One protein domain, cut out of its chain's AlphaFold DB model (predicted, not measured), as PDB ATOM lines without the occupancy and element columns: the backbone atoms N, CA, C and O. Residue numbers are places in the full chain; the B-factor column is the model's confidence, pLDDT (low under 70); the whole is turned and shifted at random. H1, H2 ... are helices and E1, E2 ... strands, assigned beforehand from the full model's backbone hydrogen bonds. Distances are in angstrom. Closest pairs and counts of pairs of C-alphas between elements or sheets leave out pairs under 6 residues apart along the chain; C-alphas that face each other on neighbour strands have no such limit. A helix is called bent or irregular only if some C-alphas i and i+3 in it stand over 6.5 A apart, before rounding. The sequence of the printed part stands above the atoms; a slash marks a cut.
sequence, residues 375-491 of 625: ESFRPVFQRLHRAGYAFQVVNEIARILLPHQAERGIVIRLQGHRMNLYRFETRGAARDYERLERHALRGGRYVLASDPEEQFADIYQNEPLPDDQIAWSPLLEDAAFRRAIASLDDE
ATOM      1  N   GLU A 375     121.058 175.046 209.444       74.00
ATOM      2  CA  GLU A 375     120.278 174.583 208.300       74.00
ATOM      3  C   GLU A 375     119.616 175.741 207.539       74.00
ATOM      4  O   GLU A 375     119.557 175.736 206.308       74.00
ATOM      5  N   SER A 376     119.202 176.782 208.266       80.44
ATOM      6  CA  SER A 376     118.575 177.984 207.702       80.44
ATOM      7  C   SER A 376     119.499 178.791 206.776       80.44
ATOM      8  O   SER A 376     119.010 179.552 205.943       80.44
ATOM      9  N   PHE A 377     120.818 178.588 206.864       88.75
ATOM     10  CA  PHE A 377     121.831 179.245 206.033       88.75
ATOM     11  C   PHE A 377     122.391 178.343 204.924       88.75
ATOM     12  O   PHE A 377     123.255 178.772 204.153       88.75
ATOM     13  N   ARG A 378     121.872 177.113 204.779       88.31
ATOM     14  CA  ARG A 378     122.325 176.142 203.768       88.31
ATOM     15  C   ARG A 378     122.419 176.718 202.345       88.31
ATOM     16  O   ARG A 378     123.427 176.425 201.701       88.31
ATOM     17  N   PRO A 379     121.467 177.531 201.834       90.25
ATOM     18  CA  PRO A 379     121.581 178.084 200.481       90.25
ATOM     19  C   PRO A 379     122.846 178.929 200.289       90.25
ATOM     20  O   PRO A 379     123.554 178.785 199.293       90.25
ATOM     21  N   VAL A 380     123.187 179.754 201.284       91.75
ATOM     22  CA  VAL A 380     124.395 180.587 201.258       91.75
ATOM     23  C   VAL A 380     125.641 179.711 201.339       91.75
ATOM     24  O   VAL A 380     126.561 179.881 200.548       91.75
ATOM     25  N   PHE A 381     125.657 178.715 202.223       91.88
ATOM     26  CA  PHE A 381     126.784 177.787 202.354       91.88
ATOM     27  C   PHE A 381     127.060 176.999 201.073       91.88
ATOM     28  O   PHE A 381     128.206 176.898 200.639       91.88
ATOM     29  N   GLN A 382     126.012 176.482 200.429       90.38
ATOM     30  CA  GLN A 382     126.134 175.789 199.147       90.38
ATOM     31  C   GLN A 382     126.652 176.725 198.059       90.38
ATOM     32  O   GLN A 382     127.498 176.320 197.260       90.38
ATOM     33  N   ARG A 383     126.183 177.977 198.041       92.12
ATOM     34  CA  ARG A 383     126.654 178.988 197.096       92.12
ATOM     35  C   ARG A 383     128.136 179.295 197.284       92.12
ATOM     36  O   ARG A 383     128.886 179.237 196.313       92.12
ATOM     37  N   LEU A 384     128.549 179.573 198.518       91.19
ATOM     38  CA  LEU A 384     129.942 179.841 198.869       91.19
ATOM     39  C   LEU A 384     130.840 178.660 198.484       91.19
ATOM     40  O   LEU A 384     131.841 178.855 197.801       91.19
ATOM     41  N   HIS A 385     130.429 177.434 198.818       89.69
ATOM     42  CA  HIS A 385     131.174 176.224 198.474       89.69
ATOM     43  C   HIS A 385     131.297 176.022 196.955       89.69
ATOM     44  O   HIS A 385     132.385 175.745 196.456       89.69
ATOM     45  N   ARG A 386     130.204 176.167 196.190       90.88
ATOM     46  CA  ARG A 386     130.229 176.043 194.717       90.88
ATOM     47  C   ARG A 386     131.106 177.103 194.058       90.88
ATOM     48  O   ARG A 386     131.732 176.819 193.045       90.88
ATOM     49  N   ALA A 387     131.148 178.301 194.632       90.69
ATOM     50  CA  ALA A 387     131.988 179.392 194.160       90.69
ATOM     51  C   ALA A 387     133.441 179.312 194.681       90.69
ATOM     52  O   ALA A 387     134.240 180.190 194.371       90.69
ATOM     53  N   GLY A 388     133.802 178.261 195.431       91.69
ATOM     54  CA  GLY A 388     135.174 178.001 195.874       91.69
ATOM     55  C   GLY A 388     135.616 178.779 197.117       91.69
ATOM     56  O   GLY A 388     136.816 178.883 197.368       91.69
ATOM     57  N   TYR A 389     134.684 179.323 197.905       92.19
ATOM     58  CA  TYR A 389     135.012 180.061 199.126       92.19
ATOM     59  C   TYR A 389     135.012 179.156 200.360       92.19
ATOM     60  O   TYR A 389     134.008 178.520 200.684       92.19
ATOM     61  N   ALA A 390     136.135 179.145 201.078       86.38
ATOM     62  CA  ALA A 390     136.255 178.473 202.366       86.38
ATOM     63  C   ALA A 390     135.700 179.360 203.489       86.38
ATOM     64  O   ALA A 390     135.998 180.557 203.548       86.38
ATOM     65  N   PHE A 391     134.922 178.768 204.397       88.25
ATOM     66  CA  PHE A 391     134.382 179.478 205.550       88.25
ATOM     67  C   PHE A 391     134.276 178.602 206.798       88.25
ATOM     68  O   PHE A 391     134.192 177.377 206.719       88.25
ATOM     69  N   GLN A 392     134.233 179.262 207.951       82.88
ATOM     70  CA  GLN A 392     133.960 178.674 209.256       82.88
ATOM     71  C   GLN A 392     132.856 179.477 209.946       82.88
ATOM     72  O   GLN A 392     132.898 180.702 209.946       82.88
ATOM     73  N   VAL A 393     131.891 178.802 210.569       79.88
ATOM     74  CA  VAL A 393     130.956 179.449 211.501       79.88
ATOM     75  C   VAL A 393     131.660 179.658 212.842       79.88
ATOM     76  O   VAL A 393     132.323 178.734 213.306       79.88
ATOM     77  N   VAL A 394     131.521 180.854 213.418       71.31
ATOM     78  CA  VAL A 394     132.124 181.259 214.700       71.31
ATOM     79  C   VAL A 394     131.100 181.241 215.835       71.31
ATOM     80  O   VAL A 394     131.352 180.701 216.899       71.31
ATOM     81  N   ASN A 395     129.931 181.847 215.652       65.31
ATOM     82  CA  ASN A 395     128.869 181.832 216.660       65.31
ATOM     83  C   ASN A 395     127.550 182.317 216.061       65.31
ATOM     84  O   ASN A 395     127.525 182.937 214.999       65.31
ATOM     85  N   GLU A 396     126.450 182.057 216.759       71.50
ATOM     86  CA  GLU A 396     125.179 182.717 216.474       71.50
ATOM     87  C   GLU A 396     125.185 184.147 217.030       71.50
ATOM     88  O   GLU A 396     125.813 184.434 218.053       71.50
ATOM     89  N   ILE A 397     124.491 185.045 216.335       66.62
ATOM     90  CA  ILE A 397     124.234 186.408 216.788       66.62
ATOM     91  C   ILE A 397     122.945 186.381 217.610       66.62
ATOM     92  O   ILE A 397     121.898 185.951 217.123       66.62
ATOM     93  N   ALA A 398     123.015 186.848 218.857       56.66
ATOM     94  CA  ALA A 398     121.854 186.930 219.738       56.66
ATOM     95  C   ALA A 398     120.719 187.734 219.079       56.66
ATOM     96  O   ALA A 398     120.971 188.761 218.454       56.66
ATOM     97  N   ARG A 399     119.461 187.297 219.250       59.78
ATOM     98  CA  ARG A 399     118.274 187.891 218.593       59.78
ATOM     99  C   ARG A 399     118.180 189.406 218.757       59.78
ATOM    100  O   ARG A 399     117.766 190.089 217.834       59.78
ATOM    101  N   ILE A 400     118.552 189.914 219.922       49.16
ATOM    102  CA  ILE A 400     118.548 191.348 220.215       49.16
ATOM    103  C   ILE A 400     119.599 192.140 219.426       49.16
ATOM    104  O   ILE A 400     119.338 193.268 219.037       49.16
ATOM    105  N   LEU A 401     120.734 191.515 219.107       59.38
ATOM    106  CA  LEU A 401     121.782 192.087 218.260       59.38
ATOM    107  C   LEU A 401     121.477 191.910 216.767       59.38
ATOM    108  O   LEU A 401     122.253 192.349 215.914       59.38
ATOM    109  N   LEU A 402     120.378 191.230 216.420       72.50
ATOM    110  CA  LEU A 402     119.991 191.077 215.029       72.50
ATOM    111  C   LEU A 402     119.480 192.406 214.467       72.50
ATOM    112  O   LEU A 402     118.733 193.134 215.125       72.50
ATOM    113  N   PRO A 403     119.805 192.710 213.200       77.25
ATOM    114  CA  PRO A 403     119.116 193.751 212.466       77.25
ATOM    115  C   PRO A 403     117.603 193.544 212.502       77.25
ATOM    116  O   PRO A 403     117.103 192.421 212.544       77.25
ATOM    117  N   HIS A 404     116.844 194.631 212.434       73.75
ATOM    118  CA  HIS A 404     115.398 194.527 212.530       73.75
ATOM    119  C   HIS A 404     114.795 193.725 211.355       73.75
ATOM    120  O   HIS A 404     115.143 193.950 210.190       73.75
ATOM    121  N   GLN A 405     113.877 192.800 211.659       80.62
ATOM    122  CA  GLN A 405     113.341 191.772 210.745       80.62
ATOM    123  C   GLN A 405     114.375 190.775 210.202       80.62
ATOM    124  O   GLN A 405     114.087 190.054 209.242       80.62
ATOM    125  N   ALA A 406     115.581 190.718 210.771       85.62
ATOM    126  CA  ALA A 406     116.411 189.535 210.625       85.62
ATOM    127  C   ALA A 406     115.860 188.450 211.556       85.62
ATOM    128  O   ALA A 406     115.758 188.621 212.768       85.62
ATOM    129  N   GLU A 407     115.483 187.318 210.972       85.44
ATOM    130  CA  GLU A 407     114.997 186.152 211.709       85.44
ATOM    131  C   GLU A 407     116.147 185.479 212.462       85.44
ATOM    132  O   GLU A 407     115.948 184.906 213.538       85.44
ATOM    133  N   ARG A 408     117.341 185.510 211.857       83.38
ATOM    134  CA  ARG A 408     118.564 184.855 212.324       83.38
ATOM    135  C   ARG A 408     119.809 185.584 211.834       83.38
ATOM    136  O   ARG A 408     119.792 186.245 210.793       83.38
ATOM    137  N   GLY A 409     120.906 185.376 212.550       85.88
ATOM    138  CA  GLY A 409     122.226 185.867 212.183       85.88
ATOM    139  C   GLY A 409     123.318 184.988 212.766       85.88
ATOM    140  O   GLY A 409     123.180 184.474 213.871       85.88
ATOM    141  N   ILE A 410     124.400 184.813 212.019       81.44
ATOM    142  CA  ILE A 410     125.598 184.105 212.468       81.44
ATOM    143  C   ILE A 410     126.839 184.916 212.117       81.44
ATOM    144  O   ILE A 410     126.870 185.617 211.108       81.44
ATOM    145  N   VAL A 411     127.877 184.776 212.927       79.94
ATOM    146  CA  VAL A 411     129.224 185.246 212.614       79.94
ATOM    147  C   VAL A 411     129.957 184.121 211.888       79.94
ATOM    148  O   VAL A 411     129.988 182.980 212.357       79.94
ATOM    149  N   ILE A 412     130.572 184.430 210.751       85.81
ATOM    150  CA  ILE A 412     131.412 183.516 209.975       85.81
ATOM    151  C   ILE A 412     132.800 184.123 209.745       85.81
ATOM    152  O   ILE A 412     132.950 185.336 209.635       85.81
ATOM    153  N   ARG A 413     133.831 183.283 209.626       85.00
ATOM    154  CA  ARG A 413     135.106 183.649 208.999       85.00
ATOM    155  C   ARG A 413     135.106 183.139 207.570       85.00
ATOM    156  O   ARG A 413     135.117 181.929 207.364       85.00
ATOM    157  N   LEU A 414     135.094 184.040 206.598       89.69
ATOM    158  CA  LEU A 414     135.087 183.751 205.167       89.69
ATOM    159  C   LEU A 414     136.436 184.162 204.572       89.69
ATOM    160  O   LEU A 414     136.776 185.341 204.582       89.69
ATOM    161  N   GLN A 415     137.227 183.193 204.100       89.94
ATOM    162  CA  GLN A 415     138.613 183.416 203.646       89.94
ATOM    163  C   GLN A 415     139.464 184.224 204.648       89.94
ATOM    164  O   GLN A 415     140.239 185.097 204.273       89.94
ATOM    165  N   GLY A 416     139.287 183.961 205.947       83.62
ATOM    166  CA  GLY A 416     139.988 184.662 207.030       83.62
ATOM    167  C   GLY A 416     139.322 185.957 207.512       83.62
ATOM    168  O   GLY A 416     139.601 186.385 208.631       83.62
ATOM    169  N   HIS A 417     138.385 186.534 206.755       89.69
ATOM    170  CA  HIS A 417     137.672 187.753 207.144       89.69
ATOM    171  C   HIS A 417     136.444 187.442 207.998       89.69
ATOM    172  O   HIS A 417     135.632 186.589 207.638       89.69
ATOM    173  N   ARG A 418     136.283 188.145 209.121       85.19
ATOM    174  CA  ARG A 418     135.103 188.026 209.986       85.19
ATOM    175  C   ARG A 418     133.918 188.788 209.377       85.19
ATOM    176  O   ARG A 418     134.050 189.943 208.978       85.19
ATOM    177  N   MET A 419     132.776 188.117 209.269       90.31
ATOM    178  CA  MET A 419     131.567 188.630 208.630       90.31
ATOM    179  C   MET A 419     130.323 188.188 209.393       90.31
ATOM    180  O   MET A 419     130.276 187.075 209.912       90.31
ATOM    181  N   ASN A 420     129.290 189.020 209.376       90.50
ATOM    182  CA  ASN A 420     127.960 188.663 209.841       90.50
ATOM    183  C   ASN A 420     127.102 188.236 208.652       90.50
ATOM    184  O   ASN A 420     127.018 188.937 207.646       90.50
ATOM    185  N   LEU A 421     126.464 187.076 208.759       93.06
ATOM    186  CA  LEU A 421     125.513 186.567 207.783       93.06
ATOM    187  C   LEU A 421     124.121 186.558 208.412       93.06
ATOM    188  O   LEU A 421     123.858 185.810 209.350       93.06
ATOM    189  N   TYR A 422     123.227 187.372 207.860       93.00
ATOM    190  CA  TYR A 422     121.849 187.524 208.315       93.00
ATOM    191  C   TYR A 422     120.864 186.887 207.341       93.00
ATOM    192  O   TYR A 422     121.088 186.884 206.128       93.00
ATOM    193  N   ARG A 423     119.738 186.402 207.869       91.62
ATOM    194  CA  ARG A 423     118.562 185.985 207.096       91.62
ATOM    195  C   ARG A 423     117.367 186.831 207.520       91.62
ATOM    196  O   ARG A 423     116.972 186.787 208.680       91.62
ATOM    197  N   PHE A 424     116.791 187.573 206.582       90.19
ATOM    198  CA  PHE A 424     115.644 188.449 206.807       90.19
ATOM    199  C   PHE A 424     114.307 187.775 206.487       90.19
ATOM    200  O   PHE A 424     114.235 186.871 205.652       90.19
ATOM    201  N   GLU A 425     113.239 188.274 207.109       87.75
ATOM    202  CA  GLU A 425     111.855 187.846 206.868       87.75
ATOM    203  C   GLU A 425     111.469 187.992 205.383       87.75
ATOM    204  O   GLU A 425     110.922 187.070 204.771       87.75
ATOM    205  N   THR A 426     111.817 189.127 204.761       85.88
ATOM    206  CA  THR A 426     111.433 189.481 203.380       85.88
ATOM    207  C   THR A 426     112.615 189.984 202.540       85.88
ATOM    208  O   THR A 426     113.691 190.302 203.052       85.88
ATOM    209  N   ARG A 427     112.441 190.054 201.211       86.00
ATOM    210  CA  ARG A 427     113.487 190.583 200.307       86.00
ATOM    211  C   ARG A 427     113.664 192.093 200.449       86.00
ATOM    212  O   ARG A 427     114.798 192.558 200.510       86.00
ATOM    213  N   GLY A 428     112.562 192.838 200.566       83.56
ATOM    214  CA  GLY A 428     112.605 194.269 200.885       83.56
ATOM    215  C   GLY A 428     113.297 194.512 202.223       83.56
ATOM    216  O   GLY A 428     114.095 195.437 202.357       83.56
ATOM    217  N   ALA A 429     113.097 193.593 203.179       85.94
ATOM    218  CA  ALA A 429     113.745 193.670 204.470       85.94
ATOM    219  C   ALA A 429     115.286 193.617 204.371       85.94
ATOM    220  O   ALA A 429     115.994 194.457 204.936       85.94
ATOM    221  N   ALA A 430     115.802 192.659 203.605       89.81
ATOM    222  CA  ALA A 430     117.227 192.552 203.319       89.81
ATOM    223  C   ALA A 430     117.751 193.738 202.482       89.81
ATOM    224  O   ALA A 430     118.869 194.197 202.709       89.81
ATOM    225  N   ARG A 431     116.948 194.249 201.535       88.38
ATOM    226  CA  ARG A 431     117.312 195.386 200.673       88.38
ATOM    227  C   ARG A 431     117.507 196.673 201.460       88.38
ATOM    228  O   ARG A 431     118.514 197.335 201.232       88.38
ATOM    229  N   ASP A 432     116.598 197.034 202.371       87.62
ATOM    230  CA  ASP A 432     116.818 198.281 203.120       87.62
ATOM    231  C   ASP A 432     118.080 198.179 203.981       87.62
ATOM    232  O   ASP A 432     118.833 199.140 204.047       87.62
ATOM    233  N   TYR A 433     118.347 197.018 204.599       88.19
ATOM    234  CA  TYR A 433     119.554 196.837 205.406       88.19
ATOM    235  C   TYR A 433     120.823 196.994 204.558       88.19
ATOM    236  O   TYR A 433     121.658 197.828 204.878       88.19
ATOM    237  N   GLU A 434     120.936 196.287 203.429       90.44
ATOM    238  CA  GLU A 434     122.079 196.432 202.509       90.44
ATOM    239  C   GLU A 434     122.293 197.884 202.054       90.44
ATOM    240  O   GLU A 434     123.421 198.340 201.926       90.44
ATOM    241  N   ARG A 435     121.219 198.632 201.802       87.81
ATOM    242  CA  ARG A 435     121.317 200.011 201.306       87.81
ATOM    243  C   ARG A 435     121.640 201.038 202.385       87.81
ATOM    244  O   ARG A 435     122.095 202.127 202.043       87.81
ATOM    245  N   LEU A 436     121.377 200.711 203.646       82.94
ATOM    246  CA  LEU A 436     121.673 201.563 204.796       82.94
ATOM    247  C   LEU A 436     123.044 201.247 205.411       82.94
ATOM    248  O   LEU A 436     123.606 202.106 206.085       82.94
ATOM    249  N   GLU A 437     123.602 200.066 205.141       82.88
ATOM    250  CA  GLU A 437     124.902 199.619 205.642       82.88
ATOM    251  C   GLU A 437     125.962 199.647 204.531       82.88
ATOM    252  O   GLU A 437     125.817 198.999 203.499       82.88
ATOM    253  N   ARG A 438     127.066 200.380 204.731       79.88
ATOM    254  CA  ARG A 438     128.083 200.591 203.676       79.88
ATOM    255  C   ARG A 438     128.803 199.313 203.246       79.88
ATOM    256  O   ARG A 438     129.098 199.153 202.067       79.88
ATOM    257  N   HIS A 439     129.059 198.414 204.193       90.62
ATOM    258  CA  HIS A 439     129.887 197.219 203.999       90.62
ATOM    259  C   HIS A 439     129.042 195.954 204.046       90.62
ATOM    260  O   HIS A 439     129.317 195.025 204.810       90.62
ATOM    261  N   ALA A 440     127.987 195.935 203.233       93.62
ATOM    262  CA  ALA A 440     127.037 194.838 203.146       93.62
ATOM    263  C   ALA A 440     126.726 194.450 201.693       93.62
ATOM    264  O   ALA A 440     126.761 195.270 200.777       93.62
ATOM    265  N   LEU A 441     126.399 193.175 201.485       95.00
ATOM    266  CA  LEU A 441     126.041 192.607 200.190       95.00
ATOM    267  C   LEU A 441     124.852 191.661 200.336       95.00
ATOM    268  O   LEU A 441     124.893 190.701 201.115       95.00
ATOM    269  N   ARG A 442     123.797 191.909 199.557       93.38
ATOM    270  CA  ARG A 442     122.571 191.110 199.581       93.38
ATOM    271  C   ARG A 442     122.567 190.002 198.527       93.38
ATOM    272  O   ARG A 442     123.020 190.184 197.402       93.38
ATOM    273  N   GLY A 443     121.946 188.879 198.881       92.44
ATOM    274  CA  GLY A 443     121.505 187.835 197.957       92.44
ATOM    275  C   GLY A 443     120.155 187.269 198.399       92.44
ATOM    276  O   GLY A 443     120.071 186.555 199.401       92.44
ATOM    277  N   GLY A 444     119.068 187.599 197.697       89.69
ATOM    278  CA  GLY A 444     117.721 187.207 198.119       89.69
ATOM    279  C   GLY A 444     117.321 187.870 199.441       89.69
ATOM    280  O   GLY A 444     117.294 189.098 199.558       89.69
ATOM    281  N   ARG A 445     117.002 187.041 200.440       91.12
ATOM    282  CA  ARG A 445     116.716 187.461 201.825       91.12
ATOM    283  C   ARG A 445     117.940 187.410 202.744       91.12
ATOM    284  O   ARG A 445     117.808 187.651 203.939       91.12
ATOM    285  N   TYR A 446     119.109 187.065 202.214       94.31
ATOM    286  CA  TYR A 446     120.342 186.992 202.986       94.31
ATOM    287  C   TYR A 446     121.177 188.248 202.779       94.31
ATOM    288  O   TYR A 446     121.204 188.799 201.676       94.31
ATOM    289  N   VAL A 447     121.881 188.673 203.823       95.25
ATOM    290  CA  VAL A 447     122.881 189.741 203.730       95.25
ATOM    291  C   VAL A 447     124.160 189.286 204.406       95.25
ATOM    292  O   VAL A 447     124.119 188.828 205.547       95.25
ATOM    293  N   LEU A 448     125.285 189.428 203.707       95.19
ATOM    294  CA  LEU A 448     126.611 189.366 204.306       95.19
ATOM    295  C   LEU A 448     127.090 190.784 204.598       95.19
ATOM    296  O   LEU A 448     127.183 191.588 203.677       95.19
ATOM    297  N   ALA A 449     127.419 191.068 205.852       93.94
ATOM    298  CA  ALA A 449     128.026 192.318 206.286       93.94
ATOM    299  C   ALA A 449     129.439 192.053 206.812       93.94
ATOM    300  O   ALA A 449     129.669 191.075 207.525       93.94
ATOM    301  N   SER A 450     130.402 192.895 206.451       91.94
ATOM    302  CA  SER A 450     131.748 192.808 207.016       91.94
ATOM    303  C   SER A 450     131.712 193.218 208.488       91.94
ATOM    304  O   SER A 450     131.107 194.230 208.822       91.94
ATOM    305  N   ASP A 451     132.384 192.462 209.362       84.44
ATOM    306  CA  ASP A 451     132.428 192.755 210.802       84.44
ATOM    307  C   ASP A 451     133.860 192.608 211.358       84.44
ATOM    308  O   ASP A 451     134.176 191.624 212.046       84.44
ATOM    309  N   PRO A 452     134.771 193.542 211.012       78.75
ATOM    310  CA  PRO A 452     136.164 193.503 211.451       78.75
ATOM    311  C   PRO A 452     136.278 193.606 212.973       78.75
ATOM    312  O   PRO A 452     135.487 194.280 213.634       78.75
ATOM    313  N   GLU A 453     137.280 192.944 213.546       69.94
ATOM    314  CA  GLU A 453     137.491 192.963 214.998       69.94
ATOM    315  C   GLU A 453     137.885 194.370 215.482       69.94
ATOM    316  O   GLU A 453     137.310 194.858 216.461       69.94
ATOM    317  N   GLU A 454     138.761 195.044 214.728       70.50
ATOM    318  CA  GLU A 454     139.250 196.405 214.971       70.50
ATOM    319  C   GLU A 454     138.526 197.418 214.075       70.50
ATOM    320  O   GLU A 454     138.628 197.370 212.850       70.50
ATOM    321  N   GLN A 455     137.775 198.333 214.690       69.31
ATOM    322  CA  GLN A 455     137.027 199.388 213.988       69.31
ATOM    323  C   GLN A 455     137.224 200.781 214.620       69.31
ATOM    324  O   GLN A 455     136.690 201.768 214.126       69.31
ATOM    325  N   PHE A 456     138.001 200.877 215.703       54.84
ATOM    326  CA  PHE A 456     138.142 202.086 216.518       54.84
ATOM    327  C   PHE A 456     139.614 202.370 216.793       54.84
ATOM    328  O   PHE A 456     140.355 201.458 217.158       54.84
ATOM    329  N   ALA A 457     140.019 203.627 216.610       59.31
ATOM    330  CA  ALA A 457     141.351 204.118 216.946       59.31
ATOM    331  C   ALA A 457     141.515 204.198 218.469       59.31
ATOM    332  O   ALA A 457     142.572 203.882 219.012       59.31
ATOM    333  N   ASP A 458     140.427 204.568 219.147       45.84
ATOM    334  CA  ASP A 458     140.285 204.525 220.593       45.84
ATOM    335  C   ASP A 458     138.868 204.037 220.937       45.84
ATOM    336  O   ASP A 458     137.884 204.779 220.837       45.84
ATOM    337  N   ILE A 459     138.774 202.765 221.337       35.31
ATOM    338  CA  ILE A 459     137.524 202.127 221.787       35.31
ATOM    339  C   ILE A 459     136.925 202.827 223.011       35.31
ATOM    340  O   ILE A 459     135.714 202.805 223.222       35.31
ATOM    341  N   TYR A 460     137.755 203.484 223.821       37.03
ATOM    342  CA  TYR A 460     137.293 204.168 225.012       37.03
ATOM    343  C   TYR A 460     136.654 205.491 224.666       37.03
ATOM    344  O   TYR A 460     135.647 205.808 225.273       37.03
ATOM    345  N   GLN A 461     137.186 206.226 223.692       38.78
ATOM    346  CA  GLN A 461     136.659 207.534 223.293       38.78
ATOM    347  C   GLN A 461     135.564 207.470 222.237       38.78
ATOM    348  O   GLN A 461     135.024 208.521 221.881       38.78
ATOM    349  N   ASN A 462     135.234 206.278 221.737       44.03
ATOM    350  CA  ASN A 462     134.442 206.143 220.529       44.03
ATOM    351  C   ASN A 462     135.033 206.903 219.343       44.03
ATOM    352  O   ASN A 462     134.343 207.656 218.650       44.03
ATOM    353  N   GLU A 463     136.330 206.763 219.130       48.06
ATOM    354  CA  GLU A 463     136.936 207.320 217.934       48.06
ATOM    355  C   GLU A 463     136.953 206.225 216.864       48.06
ATOM    356  O   GLU A 463     137.840 205.366 216.907       48.06
ATOM    357  N   PRO A 464     135.959 206.170 215.945       55.50
ATOM    358  CA  PRO A 464     136.004 205.220 214.847       55.50
ATOM    359  C   PRO A 464     137.264 205.472 214.042       55.50
ATOM    360  O   PRO A 464     137.626 206.619 213.763       55.50
ATOM    361  N   LEU A 465     137.912 204.385 213.637       70.06
ATOM    362  CA  LEU A 465     138.878 204.492 212.562       70.06
ATOM    363  C   LEU A 465     138.149 205.096 211.352       70.06
ATOM    364  O   LEU A 465     136.994 204.742 211.087       70.06
ATOM    365  N   PRO A 466     138.794 206.010 210.612       84.81
ATOM    366  CA  PRO A 466     138.330 206.380 209.287       84.81
ATOM    367  C   PRO A 466     137.985 205.125 208.476       84.81
ATOM    368  O   PRO A 466     138.648 204.097 208.597       84.81
ATOM    369  N   ASP A 467     136.917 205.196 207.682       84.12
ATOM    370  CA  ASP A 467     136.353 204.030 206.988       84.12
ATOM    371  C   ASP A 467     137.390 203.298 206.114       84.12
ATOM    372  O   ASP A 467     137.336 202.084 205.968       84.12
ATOM    373  N   ASP A 468     138.370 204.031 205.585       88.69
ATOM    374  CA  ASP A 468     139.497 203.542 204.787       88.69
ATOM    375  C   ASP A 468     140.635 202.905 205.609       88.69
ATOM    376  O   ASP A 468     141.510 202.252 205.040       88.69
ATOM    377  N   GLN A 469     140.631 203.071 206.932       89.06
ATOM    378  CA  GLN A 469     141.584 202.461 207.868       89.06
ATOM    379  C   GLN A 469     141.044 201.188 208.526       89.06
ATOM    380  O   GLN A 469     141.807 200.432 209.127       89.06
ATOM    381  N   ILE A 470     139.743 200.930 208.418       84.44
ATOM    382  CA  ILE A 470     139.137 199.697 208.911       84.44
ATOM    383  C   ILE A 470     139.399 198.577 207.899       84.44
ATOM    384  O   ILE A 470     139.209 198.739 206.693       84.44
ATOM    385  N   ALA A 471     139.802 197.405 208.394       88.00
ATOM    386  CA  ALA A 471     140.072 196.221 207.579       88.00
ATOM    387  C   ALA A 471     138.779 195.532 207.096       88.00
ATOM    388  O   ALA A 471     138.515 194.366 207.408       88.00
ATOM    389  N   TRP A 472     137.951 196.261 206.344       91.69
ATOM    390  CA  TRP A 472     136.745 195.732 205.717       91.69
ATOM    391  C   TRP A 472     137.074 194.569 204.780       91.69
ATOM    392  O   TRP A 472     138.122 194.533 204.134       91.69
ATOM    393  N   SER A 473     136.168 193.594 204.704       93.25
ATOM    394  CA  SER A 473     136.347 192.430 203.842       93.25
ATOM    395  C   SER A 473     136.376 192.859 202.368       93.25
ATOM    396  O   SER A 473     135.342 193.283 201.843       93.25
ATOM    397  N   PRO A 474     137.505 192.686 201.650       93.19
ATOM    398  CA  PRO A 474     137.610 193.068 200.242       93.19
ATOM    399  C   PRO A 474     136.722 192.199 199.342       93.19
ATOM    400  O   PRO A 474     136.450 192.559 198.199       93.19
ATOM    401  N   LEU A 475     136.229 191.064 199.859       93.25
ATOM    402  CA  LEU A 475     135.288 190.191 199.158       93.25
ATOM    403  C   LEU A 475     134.016 190.933 198.744       93.25
ATOM    404  O   LEU A 475     133.453 190.624 197.701       93.25
ATOM    405  N   LEU A 476     133.570 191.920 199.527       92.06
ATOM    406  CA  LEU A 476     132.366 192.686 199.209       92.06
ATOM    407  C   LEU A 476     132.518 193.523 197.934       92.06
ATOM    408  O   LEU A 476     131.522 193.771 197.261       92.06
ATOM    409  N   GLU A 477     133.744 193.882 197.554       90.62
ATOM    410  CA  GLU A 477     134.057 194.606 196.316       90.62
ATOM    411  C   GLU A 477     134.444 193.670 195.156       90.62
ATOM    412  O   GLU A 477     134.418 194.071 193.991       90.62
ATOM    413  N   ASP A 478     134.743 192.397 195.437       94.12
ATOM    414  CA  ASP A 478     135.101 191.422 194.408       94.12
ATOM    415  C   ASP A 478     133.911 191.102 193.489       94.12
ATOM    416  O   ASP A 478     132.869 190.586 193.899       94.12
ATOM    417  N   ALA A 479     134.071 191.366 192.193       94.50
ATOM    418  CA  ALA A 479     132.987 191.225 191.227       94.50
ATOM    419  C   ALA A 479     132.496 189.773 191.081       94.50
ATOM    420  O   ALA A 479     131.317 189.553 190.788       94.50
ATOM    421  N   ALA A 480     133.375 188.777 191.250       93.19
ATOM    422  CA  ALA A 480     132.984 187.370 191.184       93.19
ATOM    423  C   ALA A 480     132.154 186.974 192.411       93.19
ATOM    424  O   ALA A 480     131.078 186.392 192.250       93.19
ATOM    425  N   PHE A 481     132.594 187.376 193.602       94.50
ATOM    426  CA  PHE A 481     131.868 187.185 194.850       94.50
ATOM    427  C   PHE A 481     130.501 187.865 194.824       94.50
ATOM    428  O   PHE A 481     129.482 187.221 195.079       94.50
ATOM    429  N   ARG A 482     130.453 189.140 194.417       94.19
ATOM    430  CA  ARG A 482     129.205 189.902 194.273       94.19
ATOM    431  C   ARG A 482     128.206 189.194 193.370       94.19
ATOM    432  O   ARG A 482     127.050 189.044 193.751       94.19
ATOM    433  N   ARG A 483     128.643 188.693 192.207       92.25
ATOM    434  CA  ARG A 483     127.783 187.899 191.311       92.25
ATOM    435  C   ARG A 483     127.324 186.592 191.956       92.25
ATOM    436  O   ARG A 483     126.154 186.236 191.829       92.25
ATOM    437  N   ALA A 484     128.219 185.888 192.650       92.06
ATOM    438  CA  ALA A 484     127.890 184.632 193.313       92.06
ATOM    439  C   ALA A 484     126.799 184.827 194.376       92.06
ATOM    440  O   ALA A 484     125.816 184.090 194.374       92.06
ATOM    441  N   ILE A 485     126.924 185.839 195.234       93.12
ATOM    442  CA  ILE A 485     125.913 186.141 196.252       93.12
ATOM    443  C   ILE A 485     124.628 186.686 195.620       93.12
ATOM    444  O   ILE A 485     123.551 186.198 195.953       93.12
ATOM    445  N   ALA A 486     124.717 187.620 194.667       88.75
ATOM    446  CA  ALA A 486     123.543 188.219 194.028       88.75
ATOM    447  C   ALA A 486     122.647 187.177 193.345       88.75
ATOM    448  O   ALA A 486     121.430 187.263 193.439       88.75
ATOM    449  N   SER A 487     123.222 186.138 192.736       87.88
ATOM    450  CA  SER A 487     122.438 185.060 192.107       87.88
ATOM    451  C   SER A 487     121.604 184.204 193.079       87.88
ATOM    452  O   SER A 487     120.781 183.406 192.638       87.88
ATOM    453  N   LEU A 488     121.741 184.387 194.400       86.69
ATOM    454  CA  LEU A 488     120.767 183.858 195.363       86.69
ATOM    455  C   LEU A 488     119.378 184.500 195.202       86.69
ATOM    456  O   LEU A 488     118.399 183.914 195.658       86.69
ATOM    457  N   ASP A 489     119.270 185.673 194.563       80.88
ATOM    458  CA  ASP A 489     117.980 186.282 194.212       80.88
ATOM    459  C   ASP A 489     117.138 185.391 193.283       80.88
ATOM    460  O   ASP A 489     115.910 185.435 193.370       80.88
ATOM    461  N   ASP A 490     117.783 184.564 192.453       69.75
ATOM    462  CA  ASP A 490     117.115 183.664 191.506       69.75
ATOM    463  C   ASP A 490     116.697 182.333 192.155       69.75
ATOM    464  O   ASP A 490     115.763 181.679 191.698       69.75
ATOM    465  N   GLU A 491     117.373 181.930 193.236       65.75
ATOM    466  CA  GLU A 491     117.214 180.613 193.876       65.75
ATOM    467  C   GLU A 491     116.377 180.654 195.160       65.75
ATOM    468  O   GLU A 491     115.755 179.662 195.540       65.75
TER     469      GLU A 491
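This is residues 375 to 491 of the 625 residues of the protein "DUF3179 domain-containing protein" of Acidobacteria bacterium (UniProt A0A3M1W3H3). A strongly twisted wall of five strands stands between helices: H1 and H3 cover parts of one face, and H2 packs on the other, over E5. From this body a loop arm holding E6 and residues 459 to 464 sticks out and makes the longest axis. The printed part has 117 residues, with four named helices and six named strands in the order H1 E1 E2 E3 H2 E4 E5 E6 H3 H4; the sheet runs E1 E2 E3 E5 E4, all antiparallel, and the class is mixed, helices and strands. The whole is compact, with a radius of gyration of the C-alphas of 14.0 A, and only just elongated, spanning 44 by 29 by 25 A.

E1, residues 391 to 396, E2, residues 406 to 414, and E3, residues 417 to 424, form a meander, each strand the antiparallel neighbour of the one before; N 394 and O 411 are 2.8 A apart, N 412 and O 419 2.8 A. E5, residues 446 to 450, is the antiparallel neighbour of E3, with N 422 and O 447 at 2.9 A, and forms a hairpin with edge strand E4, residues 440 to 443, with N 441 and O 448 at 2.8 A. H2, residues 427 to 436, is on the sheet at a height of 7.9 A, over E5 and along the strands, at 7 degrees on the local plane. E3, H2 and E4 make a split strand-helix-strand unit, two strands running the same way with E5 between them, its crossover right-handed. On the opposite face H1, residues 375 to 386, has a height of 8.7 A and runs slantwise to the strands, only just over E2, on which 3 of its C-alphas fall. On the same face as H1, H3, residues 479 to 486, touches residues 380 to 384 of H1 at a shallow tilt of 29 degrees, opposite ways; their closest C-alphas, of Arg 383 and Ala 484, are 6.9 A apart. H4, residues 488 to 491, only grazes the sheet. Every O i to N i+4 pair is within hydrogen-bond range in H2 and H3, and 6 of 8 are in H1; H4 is too short for such a pair.

H1 begins at C-alpha 375 (120.278, 174.583, 208.300), is 16.9 A long and is irregular, with C-alphas 376 and 379 7.8 A apart. E2, 20.3 A, bends by 52 degrees at residue 411; E3 is 22.0 A long, E1 14.6 A, H2 14.4 A and E5 13.4 A. E6, residues 456 to 458, pairs with no named strand, but is antiparallel to residues 463 to 464. H4 ends at C-alpha 491 (117.214, 180.613, 193.876).

The two C-alphas farthest apart, of Gln 461 and Glu 491, are 44.4 A apart. The printed part has no cut, and the link from E6 to H3, 20 residues, is long. Mean pLDDT of the printed part is 82.2; 19 residues are under 70, among them 397 to 401 and 455 to 464.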